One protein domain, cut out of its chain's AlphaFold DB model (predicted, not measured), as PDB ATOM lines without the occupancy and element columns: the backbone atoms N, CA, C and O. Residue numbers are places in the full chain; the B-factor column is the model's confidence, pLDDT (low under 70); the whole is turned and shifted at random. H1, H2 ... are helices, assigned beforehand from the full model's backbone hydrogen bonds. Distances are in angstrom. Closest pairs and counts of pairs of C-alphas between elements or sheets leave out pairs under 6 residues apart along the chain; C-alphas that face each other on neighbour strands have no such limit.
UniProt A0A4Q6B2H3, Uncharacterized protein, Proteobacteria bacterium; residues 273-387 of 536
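What this domain is: This is residues 273 to 387 of the 536 residues of an uncharacterized protein of Proteobacteria bacterium (UniProt A0A4Q6B2H3). The model is an elongated assembly of helices in two halves, with H1, its longest helix, reaching from one half into the middle. At one end H1, H2, H3 and H4 make a cluster in which H1 and H2 form a hairpin and H4 crosses H2; at the other end H6, H7, H8 and H9 are more loosely arranged, H8 packing on the last residues of H1 and H9 lying at the far end. A long stretch with no named element, residues 324 to 335, runs from H4 past H2 to the short H5, which packs on the first part of H1. The printed part has 115 residues with nine named helices, H1 to H9 in that order, and no named strand; its class is all helix. The whole is compact, with a radius of gyration of the C-alphas of 14.3 A, and its C-alphas span 42 by 25 by 23 A.

Where its parts are: H1, residues 274 to 287, begins at C-alpha 274 at (-64.249, 8.324, 232.513) and is 19.7 A from first to last C-alpha. H2, residues 290 to 299, measures 14.5 A, H3, residues 302 to 311, 14.7 A, and H4, residues 314 to 323, 14.5 A. After residues 324 to 335 comes H5, residues 336 to 339, with C-alpha 336 at (-72.914, 20.740, 232.104). H6, residues 349 to 358, is 14.5 A long. H7, residues 362 to 365, and H8, residues 368 to 373, are short, at 5.3 A and 8.7 A. H9, residues 378 to 386, measures 12.4 A and ends at C-alpha 386 at (-72.108, 37.305, 220.763).

How they stand to each other: H1 is the hub, touching four helices, each with a part of its length alone. With residues 281 to 285 it touches H2, their closest C-alphas being those of Cys 284 and Ala 293, 5.8 A apart; this helical hairpin has a shallow tilt of 24 degrees, opposite ways. With residues 274 to 278 H1 only just touches H3, with 3 pairs of C-alphas within 8 A, the closest those of Leu 278 and Leu 308 at 6.1 A. With residues 276 to 280 it touches H5, closest at the C-alphas of Ser 276 and Tyr 338, 5.0 A. With residues 283 to 287 it touches H8, closest at the C-alphas of Thr 287 and Ala 373, 5.7 A, at a shallow tilt of 26 degrees, the same way. H2 and H4 touch about perpendicular, at 89 degrees, and the C-alphas of Gly 294 and Val 322 come closest, at 4.6 A. H3 and H4 only just touch, with 3 pairs within 8 A, and only at the corner by their link; the C-alphas of Ile 309 and Leu 315 are closest, 5.4 A apart. H6 touches no helix but is near H7 and H8; its closest C-alpha pair with H7 is Leu 356 and Leu 362, 6.3 A. H7 and H9 only just touch, with 3 pairs within 8 A, closest at the C-alphas of Tyr 363 and Phe 384, 6.6 A. H8 and H9 are apart. In H1, H3, H4, H6, H8 and H9 every O i to N i+4 pair is within hydrogen-bond range, in H2 5 of 6 are, and H5 and H7 are too short for such a pair.

The domain as a whole: The C-alphas of Asn 303 and Asn 379, the two farthest apart, are 44.2 A from each other. The printed part has no cut. The link from H4 to H5, 12 residues, is long, and the link from H5 to H6 is short but not tight. The mean pLDDT of the printed part is 95.0, and no printed residue is under 70.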
ATOM      1  N   PRO A 273     -68.807   9.429 233.833       97.00
ATOM      2  CA  PRO A 273     -68.045   8.776 232.781       97.00
ATOM      3  C   PRO A 273     -66.555   9.120 232.873       97.00
ATOM      4  O   PRO A 273     -66.179  10.245 233.203       97.00
ATOM      5  N   GLU A 274     -65.707   8.169 232.492       96.56
ATOM      6  CA  GLU A 274     -64.249   8.324 232.513       96.56
ATOM      7  C   GLU A 274     -63.775   9.584 231.771       96.56
ATOM      8  O   GLU A 274     -63.014  10.375 232.321       96.56
ATOM      9  N   GLY A 275     -64.290   9.832 230.560       96.62
ATOM     10  CA  GLY A 275     -63.927  11.018 229.777       96.62
ATOM     11  C   GLY A 275     -64.304  12.340 230.458       96.62
ATOM     12  O   GLY A 275     -63.589  13.333 230.318       96.62
ATOM     13  N   SER A 276     -65.393  12.355 231.231       97.56
ATOM     14  CA  SER A 276     -65.831  13.514 232.015       97.56
ATOM     15  C   SER A 276     -64.883  13.785 233.179       97.56
ATOM     16  O   SER A 276     -64.470  14.926 233.373       97.56
ATOM     17  N   LEU A 277     -64.486  12.739 233.910       97.88
ATOM     18  CA  LEU A 277     -63.514  12.842 235.003       97.88
ATOM     19  C   LEU A 277     -62.127  13.242 234.501       97.88
ATOM     20  O   LEU A 277     -61.484  14.096 235.109       97.88
ATOM     21  N   LEU A 278     -61.691  12.678 233.372       98.06
ATOM     22  CA  LEU A 278     -60.442  13.060 232.719       98.06
ATOM     23  C   LEU A 278     -60.461  14.545 232.349       98.06
ATOM     24  O   LEU A 278     -59.534  15.282 232.679       98.06
ATOM     25  N   SER A 279     -61.535  15.014 231.711       97.75
ATOM     26  CA  SER A 279     -61.677  16.429 231.362       97.75
ATOM     27  C   SER A 279     -61.700  17.334 232.593       97.75
ATOM     28  O   SER A 279     -61.102  18.403 232.565       97.75
ATOM     29  N   LEU A 280     -62.360  16.919 233.674       98.19
ATOM     30  CA  LEU A 280     -62.433  17.693 234.910       98.19
ATOM     31  C   LEU A 280     -61.054  17.827 235.573       98.19
ATOM     32  O   LEU A 280     -60.632  18.935 235.891       98.19
ATOM     33  N   LEU A 281     -60.316  16.721 235.720       98.19
ATOM     34  CA  LEU A 281     -58.966  16.736 236.297       98.19
ATOM     35  C   LEU A 281     -57.962  17.489 235.426       98.19
ATOM     36  O   LEU A 281     -57.124  18.222 235.950       98.19
ATOM     37  N   THR A 282     -58.031  17.320 234.104       97.94
ATOM     38  CA  THR A 282     -57.146  18.048 233.184       97.94
ATOM     39  C   THR A 282     -57.457  19.535 233.165       97.94
ATOM     40  O   THR A 282     -56.536  20.343 233.089       97.94
ATOM     41  N   ASP A 283     -58.721  19.931 233.306       98.25
ATOM     42  CA  ASP A 283     -59.060  21.334 233.512       98.25
ATOM     43  C   ASP A 283     -58.390  21.873 234.770       98.25
ATOM     44  O   ASP A 283     -57.652  22.844 234.649       98.25
ATOM     45  N   CYS A 284     -58.522  21.206 235.922       98.31
ATOM     46  CA  CYS A 284     -57.823  21.634 237.137       98.31
ATOM     47  C   CYS A 284     -56.304  21.722 236.940       98.31
ATOM     48  O   CYS A 284     -55.683  22.700 237.357       98.31
ATOM     49  N   TYR A 285     -55.719  20.738 236.252       98.06
ATOM     50  CA  TYR A 285     -54.292  20.696 235.946       98.06
ATOM     51  C   TYR A 285     -53.834  21.923 235.153       98.06
ATOM     52  O   TYR A 285     -52.836  22.549 235.513       98.06
ATOM     53  N   TRP A 286     -54.557  22.289 234.093       97.44
ATOM     54  CA  TRP A 286     -54.180  23.402 233.222       97.44
ATOM     55  C   TRP A 286     -54.615  24.775 233.741       97.44
ATOM     56  O   TRP A 286     -54.027  25.772 233.326       97.44
ATOM     57  N   THR A 287     -55.628  24.847 234.610       97.19
ATOM     58  CA  THR A 287     -56.104  26.101 235.218       97.19
ATOM     59  C   THR A 287     -55.533  26.361 236.611       97.19
ATOM     60  O   THR A 287     -55.881  27.366 237.217       97.19
ATOM     61  N   GLU A 288     -54.660  25.483 237.108       96.50
ATOM     62  CA  GLU A 288     -54.032  25.570 238.435       96.50
ATOM     63  C   GLU A 288     -55.016  25.511 239.619       96.50
ATOM     64  O   GLU A 288     -54.714  25.981 240.714       96.50
ATOM     65  N   GLU A 289     -56.179  24.879 239.439       97.50
ATOM     66  CA  GLU A 289     -57.177  24.670 240.505       97.50
ATOM     67  C   GLU A 289     -56.811  23.431 241.351       97.50
ATOM     68  O   GLU A 289     -57.585  22.486 241.517       97.50
ATOM     69  N   ASP A 290     -55.574  23.412 241.853       97.31
ATOM     70  CA  ASP A 290     -54.914  22.218 242.396       97.31
ATOM     71  C   ASP A 290     -55.555  21.715 243.707       97.31
ATOM     72  O   ASP A 290     -55.612  20.510 243.960       97.31
ATOM     73  N   ALA A 291     -56.106  22.620 244.523       95.81
ATOM     74  CA  ALA A 291     -56.843  22.272 245.744       95.81
ATOM     75  C   ALA A 291     -58.144  21.503 245.442       95.81
ATOM     76  O   ALA A 291     -58.504  20.549 246.140       95.81
ATOM     77  N   TYR A 292     -58.827  21.882 244.362       98.19
ATOM     78  CA  TYR A 292     -60.032  21.201 243.904       98.19
ATOM     79  C   TYR A 292     -59.710  19.882 243.200       98.19
ATOM     80  O   TYR A 292     -60.382  18.877 243.430       98.19
ATOM     81  N   ALA A 293     -58.606  19.818 242.449       98.19
ATOM     82  CA  ALA A 293     -58.077  18.537 241.986       98.19
ATOM     83  C   ALA A 293     -57.790  17.585 243.158       98.19
ATOM     84  O   ALA A 293     -58.123  16.407 243.066       98.19
ATOM     85  N   GLY A 294     -57.242  18.078 244.274       97.38
ATOM     86  CA  GLY A 294     -57.037  17.289 245.493       97.38
ATOM     87  C   GLY A 294     -58.346  16.744 246.080       97.38
ATOM     88  O   GLY A 294     -58.419  15.562 246.430       97.38
ATOM     89  N   PHE A 295     -59.392  17.577 246.120       97.75
ATOM     90  CA  PHE A 295     -60.745  17.180 246.530       97.75
ATOM     91  C   PHE A 295     -61.302  16.045 245.655       97.75
ATOM     92  O   PHE A 295     -61.780  15.033 246.180       97.75
ATOM     93  N   LEU A 296     -61.196  16.181 244.329       97.94
ATOM     94  CA  LEU A 296     -61.649  15.175 243.369       97.94
ATOM     95  C   LEU A 296     -60.824  13.891 243.472       97.94
ATOM     96  O   LEU A 296     -61.378  12.803 243.633       97.94
ATOM     97  N   TRP A 297     -59.496  14.013 243.425       97.75
ATOM     98  CA  TRP A 297     -58.562  12.893 243.363       97.75
ATOM     99  C   TRP A 297     -58.788  11.908 244.504       97.75
ATOM    100  O   TRP A 297     -58.888  10.708 244.264       97.75
ATOM    101  N   LYS A 298     -58.971  12.403 245.735       95.94
ATOM    102  CA  LYS A 298     -59.209  11.566 246.921       95.94
ATOM    103  C   LYS A 298     -60.539  10.803 246.880       95.94
ATOM    104  O   LYS A 298     -60.627   9.742 247.492       95.94
ATOM    105  N   ARG A 299     -61.535  11.284 246.128       96.31
ATOM    106  CA  ARG A 299     -62.865  10.658 245.972       96.31
ATOM    107  C   ARG A 299     -62.964   9.715 244.773       96.31
ATOM    108  O   ARG A 299     -63.830   8.843 244.761       96.31
ATOM    109  N   ILE A 300     -62.076   9.853 243.788       96.56
ATOM    110  CA  ILE A 300     -62.007   8.946 242.636       96.56
ATOM    111  C   ILE A 300     -61.482   7.575 243.102       96.56
ATOM    112  O   ILE A 300     -60.424   7.532 243.737       96.56
ATOM    113  N   PRO A 301     -62.162   6.455 242.790       94.62
ATOM    114  CA  PRO A 301     -61.682   5.108 243.103       94.62
ATOM    115  C   PRO A 301     -60.321   4.792 242.469       94.62
ATOM    116  O   PRO A 301     -60.032   5.218 241.352       94.62
ATOM    117  N   TYR A 302     -59.493   4.002 243.153       91.44
ATOM    118  CA  TYR A 302     -58.119   3.713 242.719       91.44
ATOM    119  C   TYR A 302     -58.026   3.114 241.305       91.44
ATOM    120  O   TYR A 302     -57.229   3.576 240.492       91.44
ATOM    121  N   ASN A 303     -58.883   2.145 240.976       92.69
ATOM    122  CA  ASN A 303     -58.936   1.527 239.649       92.69
ATOM    123  C   ASN A 303     -59.221   2.548 238.537       92.69
ATOM    124  O   ASN A 303     -58.650   2.452 237.455       92.69
ATOM    125  N   LEU A 304     -60.070   3.538 238.813       95.44
ATOM    126  CA  LEU A 304     -60.383   4.600 237.865       95.44
ATOM    127  C   LEU A 304     -59.216   5.586 237.735       95.44
ATOM    128  O   LEU A 304     -58.926   6.033 236.634       95.44
ATOM    129  N   ARG A 305     -58.473   5.861 238.819       97.12
ATOM    130  CA  ARG A 305     -57.231   6.657 238.736       97.12
ATOM    131  C   ARG A 305     -56.214   6.022 237.789       97.12
ATOM    132  O   ARG A 305     -55.607   6.749 237.014       97.12
ATOM    133  N   LEU A 306     -56.048   4.696 237.827       93.19
ATOM    134  CA  LEU A 306     -55.144   3.987 236.913       93.19
ATOM    135  C   LEU A 306     -55.558   4.174 235.448       93.19
ATOM    136  O   LEU A 306     -54.723   4.532 234.625       93.19
ATOM    137  N   GLN A 307     -56.850   4.034 235.145       95.69
ATOM    138  CA  GLN A 307     -57.381   4.259 233.793       95.69
ATOM    139  C   GLN A 307     -57.163   5.702 233.320       95.69
ATOM    140  O   GLN A 307     -56.754   5.943 232.186       95.69
ATOM    141  N   LEU A 308     -57.366   6.682 234.204       97.06
ATOM    142  CA  LEU A 308     -57.111   8.091 233.901       97.06
ATOM    143  C   LEU A 308     -55.617   8.359 233.647       97.06
ATOM    144  O   LEU A 308     -55.279   9.116 232.739       97.06
ATOM    145  N   ILE A 309     -54.723   7.720 234.412       96.69
ATOM    146  CA  ILE A 309     -53.266   7.795 234.213       96.69
ATOM    147  C   ILE A 309     -52.856   7.180 232.868       96.69
ATOM    148  O   ILE A 309     -51.989   7.741 232.201       96.69
ATOM    149  N   ASP A 310     -53.490   6.087 232.437       94.69
ATOM    150  CA  ASP A 310     -53.221   5.483 231.124       94.69
ATOM    151  C   ASP A 310     -53.549   6.452 229.973       94.69
ATOM    152  O   ASP A 310     -52.833   6.491 228.971       94.69
ATOM    153  N   HIS A 311     -54.596   7.272 230.128       94.50
ATOM    154  CA  HIS A 311     -54.970   8.296 229.148       94.50
ATOM    155  C   HIS A 311     -54.064   9.531 229.194       94.50
ATOM    156  O   HIS A 311     -53.723  10.077 228.148       94.50
ATOM    157  N   MET A 312     -53.665   9.975 230.387       94.94
ATOM    158  CA  MET A 312     -52.767  11.115 230.567       94.94
ATOM    159  C   MET A 312     -51.698  10.778 231.617       94.94
ATOM    160  O   MET A 312     -51.901  11.034 232.808       94.94
ATOM    161  N   PRO A 313     -50.514  10.282 231.203       94.94
ATOM    162  CA  PRO A 313     -49.459   9.853 232.127       94.94
ATOM    163  C   PRO A 313     -48.999  10.930 233.121       94.94
ATOM    164  O   PRO A 313     -48.588  10.616 234.239       94.94
ATOM    165  N   ALA A 314     -49.123  12.213 232.760       95.00
ATOM    166  CA  ALA A 314     -48.830  13.343 233.646       95.00
ATOM    167  C   ALA A 314     -49.693  13.355 234.929       95.00
ATOM    168  O   ALA A 314     -49.275  13.919 235.944       95.00
ATOM    169  N   LEU A 315     -50.859  12.694 234.923       96.19
ATOM    170  CA  LEU A 315     -51.715  12.562 236.102       96.19
ATOM    171  C   LEU A 315     -51.082  11.731 237.221       96.19
ATOM    172  O   LEU A 315     -51.497  11.871 238.367       96.19
ATOM    173  N   PHE A 316     -50.068  10.907 236.944       95.06
ATOM    174  CA  PHE A 316     -49.382  10.148 237.993       95.06
ATOM    175  C   PHE A 316     -48.628  11.071 238.965       95.06
ATOM    176  O   PHE A 316     -48.833  11.031 240.184       95.06
ATOM    177  N   GLU A 317     -47.781  11.950 238.420       93.19
ATOM    178  CA  GLU A 317     -47.059  12.945 239.218       93.19
ATOM    179  C   GLU A 317     -48.027  13.973 239.810       93.19
ATOM    180  O   GLU A 317     -47.898  14.348 240.977       93.19
ATOM    181  N   TYR A 318     -49.037  14.380 239.035       96.81
ATOM    182  CA  TYR A 318     -50.032  15.341 239.491       96.81
ATOM    183  C   TYR A 318     -50.883  14.812 240.645       96.81
ATOM    184  O   TYR A 318     -51.050  15.502 241.644       96.81
ATOM    185  N   GLY A 319     -51.354  13.569 240.561       96.12
ATOM    186  CA  GLY A 319     -52.107  12.907 241.621       96.12
ATOM    187  C   GLY A 319     -51.329  12.844 242.933       96.12
ATOM    188  O   GLY A 319     -51.870  13.129 244.003       96.12
ATOM    189  N   SER A 320     -50.033  12.536 242.846       92.62
ATOM    190  CA  SER A 320     -49.127  12.554 244.002       92.62
ATOM    191  C   SER A 320     -49.001  13.961 244.596       92.62
ATOM    192  O   SER A 320     -49.061  14.125 245.812       92.62
ATOM    193  N   TYR A 321     -48.890  14.978 243.739       94.62
ATOM    194  CA  TYR A 321     -48.813  16.383 244.136       94.62
ATOM    195  C   TYR A 321     -50.089  16.875 244.839       94.62
ATOM    196  O   TYR A 321     -50.012  17.377 245.961       94.62
ATOM    197  N   VAL A 322     -51.267  16.689 244.235       96.50
ATOM    198  CA  VAL A 322     -52.537  17.215 244.772       96.50
ATOM    199  C   VAL A 322     -53.018  16.475 246.021       96.50
ATOM    200  O   VAL A 322     -53.780  17.024 246.812       96.50
ATOM    201  N   THR A 323     -52.537  15.250 246.253       94.56
ATOM    202  CA  THR A 323     -52.831  14.503 247.488       94.56
ATOM    203  C   THR A 323     -52.258  15.201 248.731       94.56
ATOM    204  O   THR A 323     -52.850  15.107 249.807       94.56
ATOM    205  N   GLU A 324     -51.150  15.940 248.588       90.38
ATOM    206  CA  GLU A 324     -50.510  16.709 249.669       90.38
ATOM    207  C   GLU A 324     -51.121  18.113 249.880       90.38
ATOM    208  O   GLU A 324     -50.622  18.893 250.705       90.38
ATOM    209  N   LEU A 325     -52.152  18.480 249.114       91.12
ATOM    210  CA  LEU A 325     -52.808  19.785 249.189       91.12
ATOM    211  C   LEU A 325     -54.072  19.746 250.058       91.12
ATOM    212  O   LEU A 325     -54.678  18.694 250.293       91.12
ATOM    213  N   GLU A 326     -54.444  20.928 250.549       92.00
ATOM    214  CA  GLU A 326     -55.727  21.152 251.209       92.00
ATOM    215  C   GLU A 326     -56.857  21.045 250.179       92.00
ATOM    216  O   GLU A 326     -56.728  21.513 249.048       92.00
ATOM    217  N   GLU A 327     -57.946  20.385 250.563       95.38
ATOM    218  CA  GLU A 327     -59.093  20.157 249.689       95.38
ATOM    219  C   GLU A 327     -60.029  21.359 249.731       95.38
ATOM    220  O   GLU A 327     -60.472  21.767 250.804       95.38
ATOM    221  N   ILE A 328     -60.388  21.875 248.560       96.12
ATOM    222  CA  ILE A 328     -61.423  22.899 248.420       96.12
ATOM    223  C   ILE A 328     -62.453  22.365 247.443       96.12
ATOM    224  O   ILE A 328     -62.088  22.007 246.331       96.12
ATOM    225  N   ASP A 329     -63.719  22.312 247.845       95.81
ATOM    226  CA  ASP A 329     -64.822  21.959 246.954       95.81
ATOM    227  C   ASP A 329     -65.290  23.200 246.177       95.81
ATOM    228  O   ASP A 329     -65.695  24.200 246.774       95.81
ATOM    229  N   LEU A 330     -65.215  23.142 244.846       96.12
ATOM    230  CA  LEU A 330     -65.684  24.199 243.949       96.12
ATOM    231  C   LEU A 330     -67.042  23.881 243.301       96.12
ATOM    232  O   LEU A 330     -67.579  24.747 242.607       96.12
ATOM    233  N   GLY A 331     -67.584  22.670 243.481       95.88
ATOM    234  CA  GLY A 331     -68.844  22.230 242.872       95.88
ATOM    235  C   GLY A 331     -68.830  22.174 241.337       95.88
ATOM    236  O   GLY A 331     -69.880  22.290 240.700       95.88
ATOM    237  N   MET A 332     -67.652  22.076 240.710       96.81
ATOM    238  CA  MET A 332     -67.512  22.138 239.246       96.81
ATOM    239  C   MET A 332     -67.875  20.821 238.559       96.81
ATOM    240  O   MET A 332     -68.101  20.800 237.355       96.81
ATOM    241  N   GLU A 333     -67.958  19.719 239.297       95.56
ATOM    242  CA  GLU A 333     -68.377  18.416 238.786       95.56
ATOM    243  C   GLU A 333     -69.828  18.417 238.269       95.56
ATOM    244  O   GLU A 333     -70.210  17.556 237.480       95.56
ATOM    245  N   GLN A 334     -70.616  19.423 238.664       95.38
ATOM    246  CA  GLN A 334     -71.991  19.652 238.215       95.38
ATOM    247  C   GLN A 334     -72.074  20.529 236.952       95.38
ATOM    248  O   GLN A 334     -73.171  20.757 236.435       95.38
ATOM    249  N   ASP A 335     -70.948  21.046 236.445       96.12
ATOM    250  CA  ASP A 335     -70.931  21.878 235.241       96.12
ATOM    251  C   ASP A 335     -71.368  21.044 234.012       96.12
ATOM    252  O   ASP A 335     -70.759  20.010 233.709       96.12
ATOM    253  N   PRO A 336     -72.397  21.483 233.255       96.00
ATOM    254  CA  PRO A 336     -72.914  20.740 232.104       96.00
ATOM    255  C   PRO A 336     -71.883  20.445 231.008       96.00
ATOM    256  O   PRO A 336     -72.078  19.514 230.224       96.00
ATOM    257  N   SER A 337     -70.793  21.215 230.928       95.75
ATOM    258  CA  SER A 337     -69.705  20.978 229.969       95.75
ATOM    259  C   SER A 337     -69.041  19.610 230.146       95.75
ATOM    260  O   SER A 337     -68.558  19.046 229.166       95.75
ATOM    261  N   TYR A 338     -69.092  19.022 231.345       96.38
ATOM    262  CA  TYR A 338     -68.534  17.695 231.604       96.38
ATOM    263  C   TYR A 338     -69.452  16.547 231.184       96.38
ATOM    264  O   TYR A 338     -68.999  15.408 231.150       96.38
ATOM    265  N   LEU A 339     -70.706  16.798 230.795       93.88
ATOM    266  CA  LEU A 339     -71.568  15.743 230.242       93.88
ATOM    267  C   LEU A 339     -71.065  15.255 228.877       93.88
ATOM    268  O   LEU A 339     -71.166  14.073 228.559       93.88
ATOM    269  N   VAL A 340     -70.525  16.175 228.071       93.75
ATOM    270  CA  VAL A 340     -69.927  15.894 226.759       93.75
ATOM    271  C   VAL A 340     -68.669  16.758 226.620       93.75
ATOM    272  O   VAL A 340     -68.698  17.788 225.933       93.75
ATOM    273  N   PRO A 341     -67.576  16.375 227.306       93.81
ATOM    274  CA  PRO A 341     -66.386  17.204 227.390       93.81
ATOM    275  C   PRO A 341     -65.747  17.401 226.018       93.81
ATOM    276  O   PRO A 341     -65.781  16.529 225.144       93.81
ATOM    277  N   LEU A 342     -65.145  18.572 225.823       93.62
ATOM    278  CA  LEU A 342     -64.340  18.845 224.640       93.62
ATOM    279  C   LEU A 342     -63.011  18.066 224.754       93.62
ATOM    280  O   LEU A 342     -62.398  18.100 225.821       93.62
ATOM    281  N   PRO A 343     -62.525  17.386 223.696       92.81
ATOM    282  CA  PRO A 343     -61.299  16.586 223.755       92.81
ATOM    283  C   PRO A 343     -60.040  17.475 223.708       92.81
ATOM    284  O   PRO A 343     -59.268  17.436 222.758       92.81
ATOM    285  N   VAL A 344     -59.856  18.311 224.731       94.75
ATOM    286  CA  VAL A 344     -58.733  19.260 224.899       94.75
ATOM    287  C   VAL A 344     -57.938  18.982 226.181       94.75
ATOM    288  O   VAL A 344     -57.294  19.874 226.731       94.75
ATOM    289  N   HIS A 345     -57.993  17.743 226.677       94.44
ATOM    290  CA  HIS A 345     -57.315  17.335 227.912       94.44
ATOM    291  C   HIS A 345     -55.789  17.507 227.829       94.44
ATOM    292  O   HIS A 345     -55.156  17.827 228.830       94.44
ATOM    293  N   ASP A 346     -55.222  17.418 226.625       95.25
ATOM    294  CA  ASP A 346     -53.789  17.556 226.350       95.25
ATOM    295  C   ASP A 346     -53.342  18.972 225.957       95.25
ATOM    296  O   ASP A 346     -52.197  19.165 225.555       95.25
ATOM    297  N   VAL A 347     -54.223  19.973 226.037       96.38
ATOM    298  CA  VAL A 347     -53.952  21.326 225.525       96.38
ATOM    299  C   VAL A 347     -53.895  22.333 226.672       96.38
ATOM    300  O   VAL A 347     -54.841  22.460 227.450       96.38
ATOM    301  N   ASN A 348     -52.807  23.094 226.758       96.81
ATOM    302  CA  ASN A 348     -52.604  24.157 227.738       96.81
ATOM    303  C   ASN A 348     -53.416  25.428 227.404       96.81
ATOM    304  O   ASN A 348     -54.033  25.541 226.344       96.81
ATOM    305  N   MET A 349     -53.430  26.411 228.314       96.69
ATOM    306  CA  MET A 349     -54.248  27.629 228.154       96.69
ATOM    307  C   MET A 349     -53.852  28.476 226.939       96.69
ATOM    308  O   MET A 349     -54.719  29.058 226.286       96.69
ATOM    309  N   GLU A 350     -52.562  28.554 226.619       96.12
ATOM    310  CA  GLU A 350     -52.048  29.386 225.525       96.12
ATOM    311  C   GLU A 350     -52.413  28.808 224.154       96.12
ATOM    312  O   GLU A 350     -52.944  29.510 223.283       96.12
ATOM    313  N   GLN A 351     -52.191  27.504 223.977       95.81
ATOM    314  CA  GLN A 351     -52.581  26.786 222.770       95.81
ATOM    315  C   GLN A 351     -54.101  26.784 222.622       95.81
ATOM    316  O   GLN A 351     -54.598  27.109 221.545       95.81
ATOM    317  N   LEU A 352     -54.851  26.537 223.703       96.00
ATOM    318  CA  LEU A 352     -56.312  26.597 223.675       96.00
ATOM    319  C   LEU A 352     -56.806  27.988 223.256       96.00
ATOM    320  O   LEU A 352     -57.675  28.092 222.396       96.00
ATOM    321  N   THR A 353     -56.213  29.060 223.786       96.06
ATOM    322  CA  THR A 353     -56.531  30.444 223.388       96.06
ATOM    323  C   THR A 353     -56.306  30.663 221.891       96.06
ATOM    324  O   THR A 353     -57.146  31.251 221.209       96.06
ATOM    325  N   THR A 354     -55.195  30.154 221.358       94.62
ATOM    326  CA  THR A 354     -54.886  30.231 219.923       94.62
ATOM    327  C   THR A 354     -55.925  29.482 219.091       94.62
ATOM    328  O   THR A 354     -56.419  30.013 218.098       94.62
ATOM    329  N   GLN A 355     -56.331  28.292 219.535       92.75
ATOM    330  CA  GLN A 355     -57.346  27.484 218.859       92.75
ATOM    331  C   GLN A 355     -58.733  28.130 218.896       92.75
ATOM    332  O   GLN A 355     -59.447  28.099 217.901       92.75
ATOM    333  N   LEU A 356     -59.105  28.790 219.994       93.69
ATOM    334  CA  LEU A 356     -60.375  29.516 220.094       93.69
ATOM    335  C   LEU A 356     -60.469  30.696 219.128       93.69
ATOM    336  O   LEU A 356     -61.555  31.012 218.652       93.69
ATOM    337  N   ARG A 357     -59.347  31.344 218.807       93.50
ATOM    338  CA  ARG A 357     -59.323  32.399 217.784       93.50
ATOM    339  C   ARG A 357     -59.597  31.844 216.386       93.50
ATOM    340  O   ARG A 357     -60.195  32.541 215.573       93.50
ATOM    341  N   LEU A 358     -59.189  30.601 216.124       91.38
ATOM    342  CA  LEU A 358     -59.466  29.896 214.868       91.38
ATOM    343  C   LEU A 358     -60.890  29.330 214.833       91.38
ATOM    344  O   LEU A 358     -61.563  29.405 213.806       91.38
ATOM    345  N   TYR A 359     -61.364  28.815 215.969       91.56
ATOM    346  CA  TYR A 359     -62.665  28.169 216.122       91.56
ATOM    347  C   TYR A 359     -63.434  28.739 217.324       91.56
ATOM    348  O   TYR A 359     -63.551  28.086 218.366       91.56
ATOM    349  N   PRO A 360     -64.011  29.946 217.191       91.62
ATOM    350  CA  PRO A 360     -64.716  30.616 218.285       91.62
ATOM    351  C   PRO A 360     -65.884  29.829 218.891       91.62
ATOM    352  O   PRO A 360     -66.219  30.016 220.060       91.62
ATOM    353  N   SER A 361     -66.494  28.927 218.116       88.94
ATOM    354  CA  SER A 361     -67.605  28.069 218.552       88.94
ATOM    355  C   SER A 361     -67.273  27.238 219.780       88.94
ATOM    356  O   SER A 361     -68.124  27.051 220.656       88.94
ATOM    357  N   LEU A 362     -66.022  26.787 219.866       91.81
ATOM    358  CA  LEU A 362     -65.534  25.943 220.945       91.81
ATOM    359  C   LEU A 362     -65.641  26.641 222.303       91.81
ATOM    360  O   LEU A 362     -65.836  25.966 223.310       91.81
ATOM    361  N   TYR A 363     -65.595  27.979 222.340       94.06
ATOM    362  CA  TYR A 363     -65.654  28.748 223.581       94.06
ATOM    363  C   TYR A 363     -66.904  28.421 224.401       94.06
ATOM    364  O   TYR A 363     -66.821  28.264 225.613       94.06
ATOM    365  N   THR A 364     -68.064  28.260 223.759       91.75
ATOM    366  CA  THR A 364     -69.323  27.955 224.463       91.75
ATOM    367  C   THR A 364     -69.300  26.593 225.156       91.75
ATOM    368  O   THR A 364     -69.878  26.462 226.236       91.75
ATOM    369  N   ARG A 365     -68.567  25.628 224.586       92.62
ATOM    370  CA  ARG A 365     -68.438  24.245 225.066       92.62
ATOM    371  C   ARG A 365     -67.371  24.060 226.140       92.62
ATOM    372  O   ARG A 365     -67.350  23.018 226.785       92.62
ATOM    373  N   LEU A 366     -66.491  25.041 226.327       95.81
ATOM    374  CA  LEU A 366     -65.503  24.996 227.398       95.81
ATOM    375  C   LEU A 366     -66.169  25.050 228.772       95.81
ATOM    376  O   LEU A 366     -67.187  25.728 228.960       95.81
ATOM    377  N   SER A 367     -65.539  24.391 229.737       97.00
ATOM    378  CA  SER A 367     -65.918  24.484 231.141       97.00
ATOM    379  C   SER A 367     -65.778  25.901 231.678       97.00
ATOM    380  O   SER A 367     -65.024  26.732 231.150       97.00
ATOM    381  N   VAL A 368     -66.501  26.197 232.760       96.81
ATOM    382  CA  VAL A 368     -66.371  27.483 233.452       96.81
ATOM    383  C   VAL A 368     -64.936  27.710 233.944       96.81
ATOM    384  O   VAL A 368     -64.453  28.841 233.850       96.81
ATOM    385  N   MET A 369     -64.232  26.663 234.398       97.44
ATOM    386  CA  MET A 369     -62.826  26.757 234.822       97.44
ATOM    387  C   MET A 369     -61.930  27.240 233.679       97.44
ATOM    388  O   MET A 369     -61.264  28.271 233.801       97.44
ATOM    389  N   ARG A 370     -61.995  26.576 232.517       97.38
ATOM    390  CA  ARG A 370     -61.227  26.980 231.329       97.38
ATOM    391  C   ARG A 370     -61.577  28.397 230.894       97.38
ATOM    392  O   ARG A 370     -60.682  29.204 230.685       97.38
ATOM    393  N   LYS A 371     -62.868  28.745 230.821       96.81
ATOM    394  CA  LYS A 371     -63.320  30.099 230.444       96.81
ATOM    395  C   LYS A 371     -62.712  31.194 231.323       96.81
ATOM    396  O   LYS A 371     -62.335  32.246 230.808       96.81
ATOM    397  N   LYS A 372     -62.618  30.958 232.635       96.12
ATOM    398  CA  LYS A 372     -62.032  31.911 233.589       96.12
ATOM    399  C   LYS A 372     -60.526  32.077 233.379       96.12
ATOM    400  O   LYS A 372     -60.067  33.219 233.347       96.12
ATOM    401  N   ALA A 373     -59.813  30.967 233.188       96.31
ATOM    402  CA  ALA A 373     -58.355  30.917 233.068       96.31
ATOM    403  C   ALA A 373     -57.803  31.387 231.707       96.31
ATOM    404  O   ALA A 373     -56.615  31.665 231.583       96.31
ATOM    405  N   LEU A 374     -58.642  31.501 230.673       95.56
ATOM    406  CA  LEU A 374     -58.204  31.969 229.357       95.56
ATOM    407  C   LEU A 374     -57.702  33.423 229.378       95.56
ATOM    408  O   LEU A 374     -58.424  34.348 229.781       95.56
ATOM    409  N   HIS A 375     -56.516  33.628 228.802       91.50
ATOM    410  CA  HIS A 375     -55.888  34.932 228.562       91.50
ATOM    411  C   HIS A 375     -56.510  35.648 227.352       91.50
ATOM    412  O   HIS A 375     -55.875  35.860 226.320       91.50
ATOM    413  N   LEU A 376     -57.791  35.991 227.482       92.12
ATOM    414  CA  LEU A 376     -58.560  36.716 226.475       92.12
ATOM    415  C   LEU A 376     -58.832  38.142 226.929       92.12
ATOM    416  O   LEU A 376     -59.252  38.372 228.067       92.12
ATOM    417  N   TYR A 377     -58.689  39.087 226.006       92.44
ATOM    418  CA  TYR A 377     -59.110  40.461 226.231       92.44
ATOM    419  C   TYR A 377     -60.639  40.547 226.386       92.44
ATOM    420  O   TYR A 377     -61.397  39.714 225.882       92.44
ATOM    421  N   ALA A 378     -61.124  41.587 227.070       92.69
ATOM    422  CA  ALA A 378     -62.557  41.763 227.324       92.69
ATOM    423  C   ALA A 378     -63.394  41.817 226.028       92.69
ATOM    424  O   ALA A 378     -64.499  41.278 225.978       92.69
ATOM    425  N   ASN A 379     -62.856  42.422 224.964       94.56
ATOM    426  CA  ASN A 379     -63.490  42.459 223.645       94.56
ATOM    427  C   ASN A 379     -63.556  41.071 222.987       94.56
ATOM    428  O   ASN A 379     -64.587  40.739 222.414       94.56
ATOM    429  N   GLU A 380     -62.511  40.246 223.098       93.69
ATOM    430  CA  GLU A 380     -62.520  38.862 222.604       93.69
ATOM    431  C   GLU A 380     -63.589  38.035 223.329       93.69
ATOM    432  O   GLU A 380     -64.405  37.386 222.677       93.69
ATOM    433  N   ARG A 381     -63.663  38.137 224.664       93.75
ATOM    434  CA  ARG A 381     -64.696  37.457 225.469       93.75
ATOM    435  C   ARG A 381     -66.108  37.871 225.043       93.75
ATOM    436  O   ARG A 381     -66.969  37.015 224.847       93.75
ATOM    437  N   LEU A 382     -66.345  39.172 224.857       91.94
ATOM    438  CA  LEU A 382     -67.630  39.683 224.365       91.94
ATOM    439  C   LEU A 382     -67.949  39.178 222.956       91.94
ATOM    440  O   LEU A 382     -69.094  38.820 222.688       91.94
ATOM    441  N   ASN A 383     -66.957  39.130 222.066       91.88
ATOM    442  CA  ASN A 383     -67.139  38.632 220.708       91.88
ATOM    443  C   ASN A 383     -67.516  37.148 220.711       91.88
ATOM    444  O   ASN A 383     -68.470  36.779 220.033       91.88
ATOM    445  N   PHE A 384     -66.856  36.319 221.523       91.69
ATOM    446  CA  PHE A 384     -67.201  34.903 221.649       91.69
ATOM    447  C   PHE A 384     -68.600  34.673 222.231       91.69
ATOM    448  O   PHE A 384     -69.296  33.768 221.786       91.69
ATOM    449  N   HIS A 385     -69.055  35.513 223.166       88.50
ATOM    450  CA  HIS A 385     -70.424  35.434 223.693       88.50
ATOM    451  C   HIS A 385     -71.503  35.882 222.701       88.50
ATOM    452  O   HIS A 385     -72.644  35.446 222.814       88.50
ATOM    453  N   ARG A 386     -71.166  36.771 221.761       88.69
ATOM    454  CA  ARG A 386     -72.108  37.305 220.763       88.69
ATOM    455  C   ARG A 386     -72.247  36.431 219.523       88.69
ATOM    456  O   ARG A 386     -73.154  36.671 218.732       88.69
ATOM    457  N   MET A 387     -71.347  35.474 219.316       84.62
ATOM    458  CA  MET A 387     -71.439  34.579 218.169       84.62
ATOM    459  C   MET A 387     -72.604  33.612 218.359       84.62
ATOM    460  O   MET A 387     -72.556  32.718 219.202       84.62
TER     461      MET A 387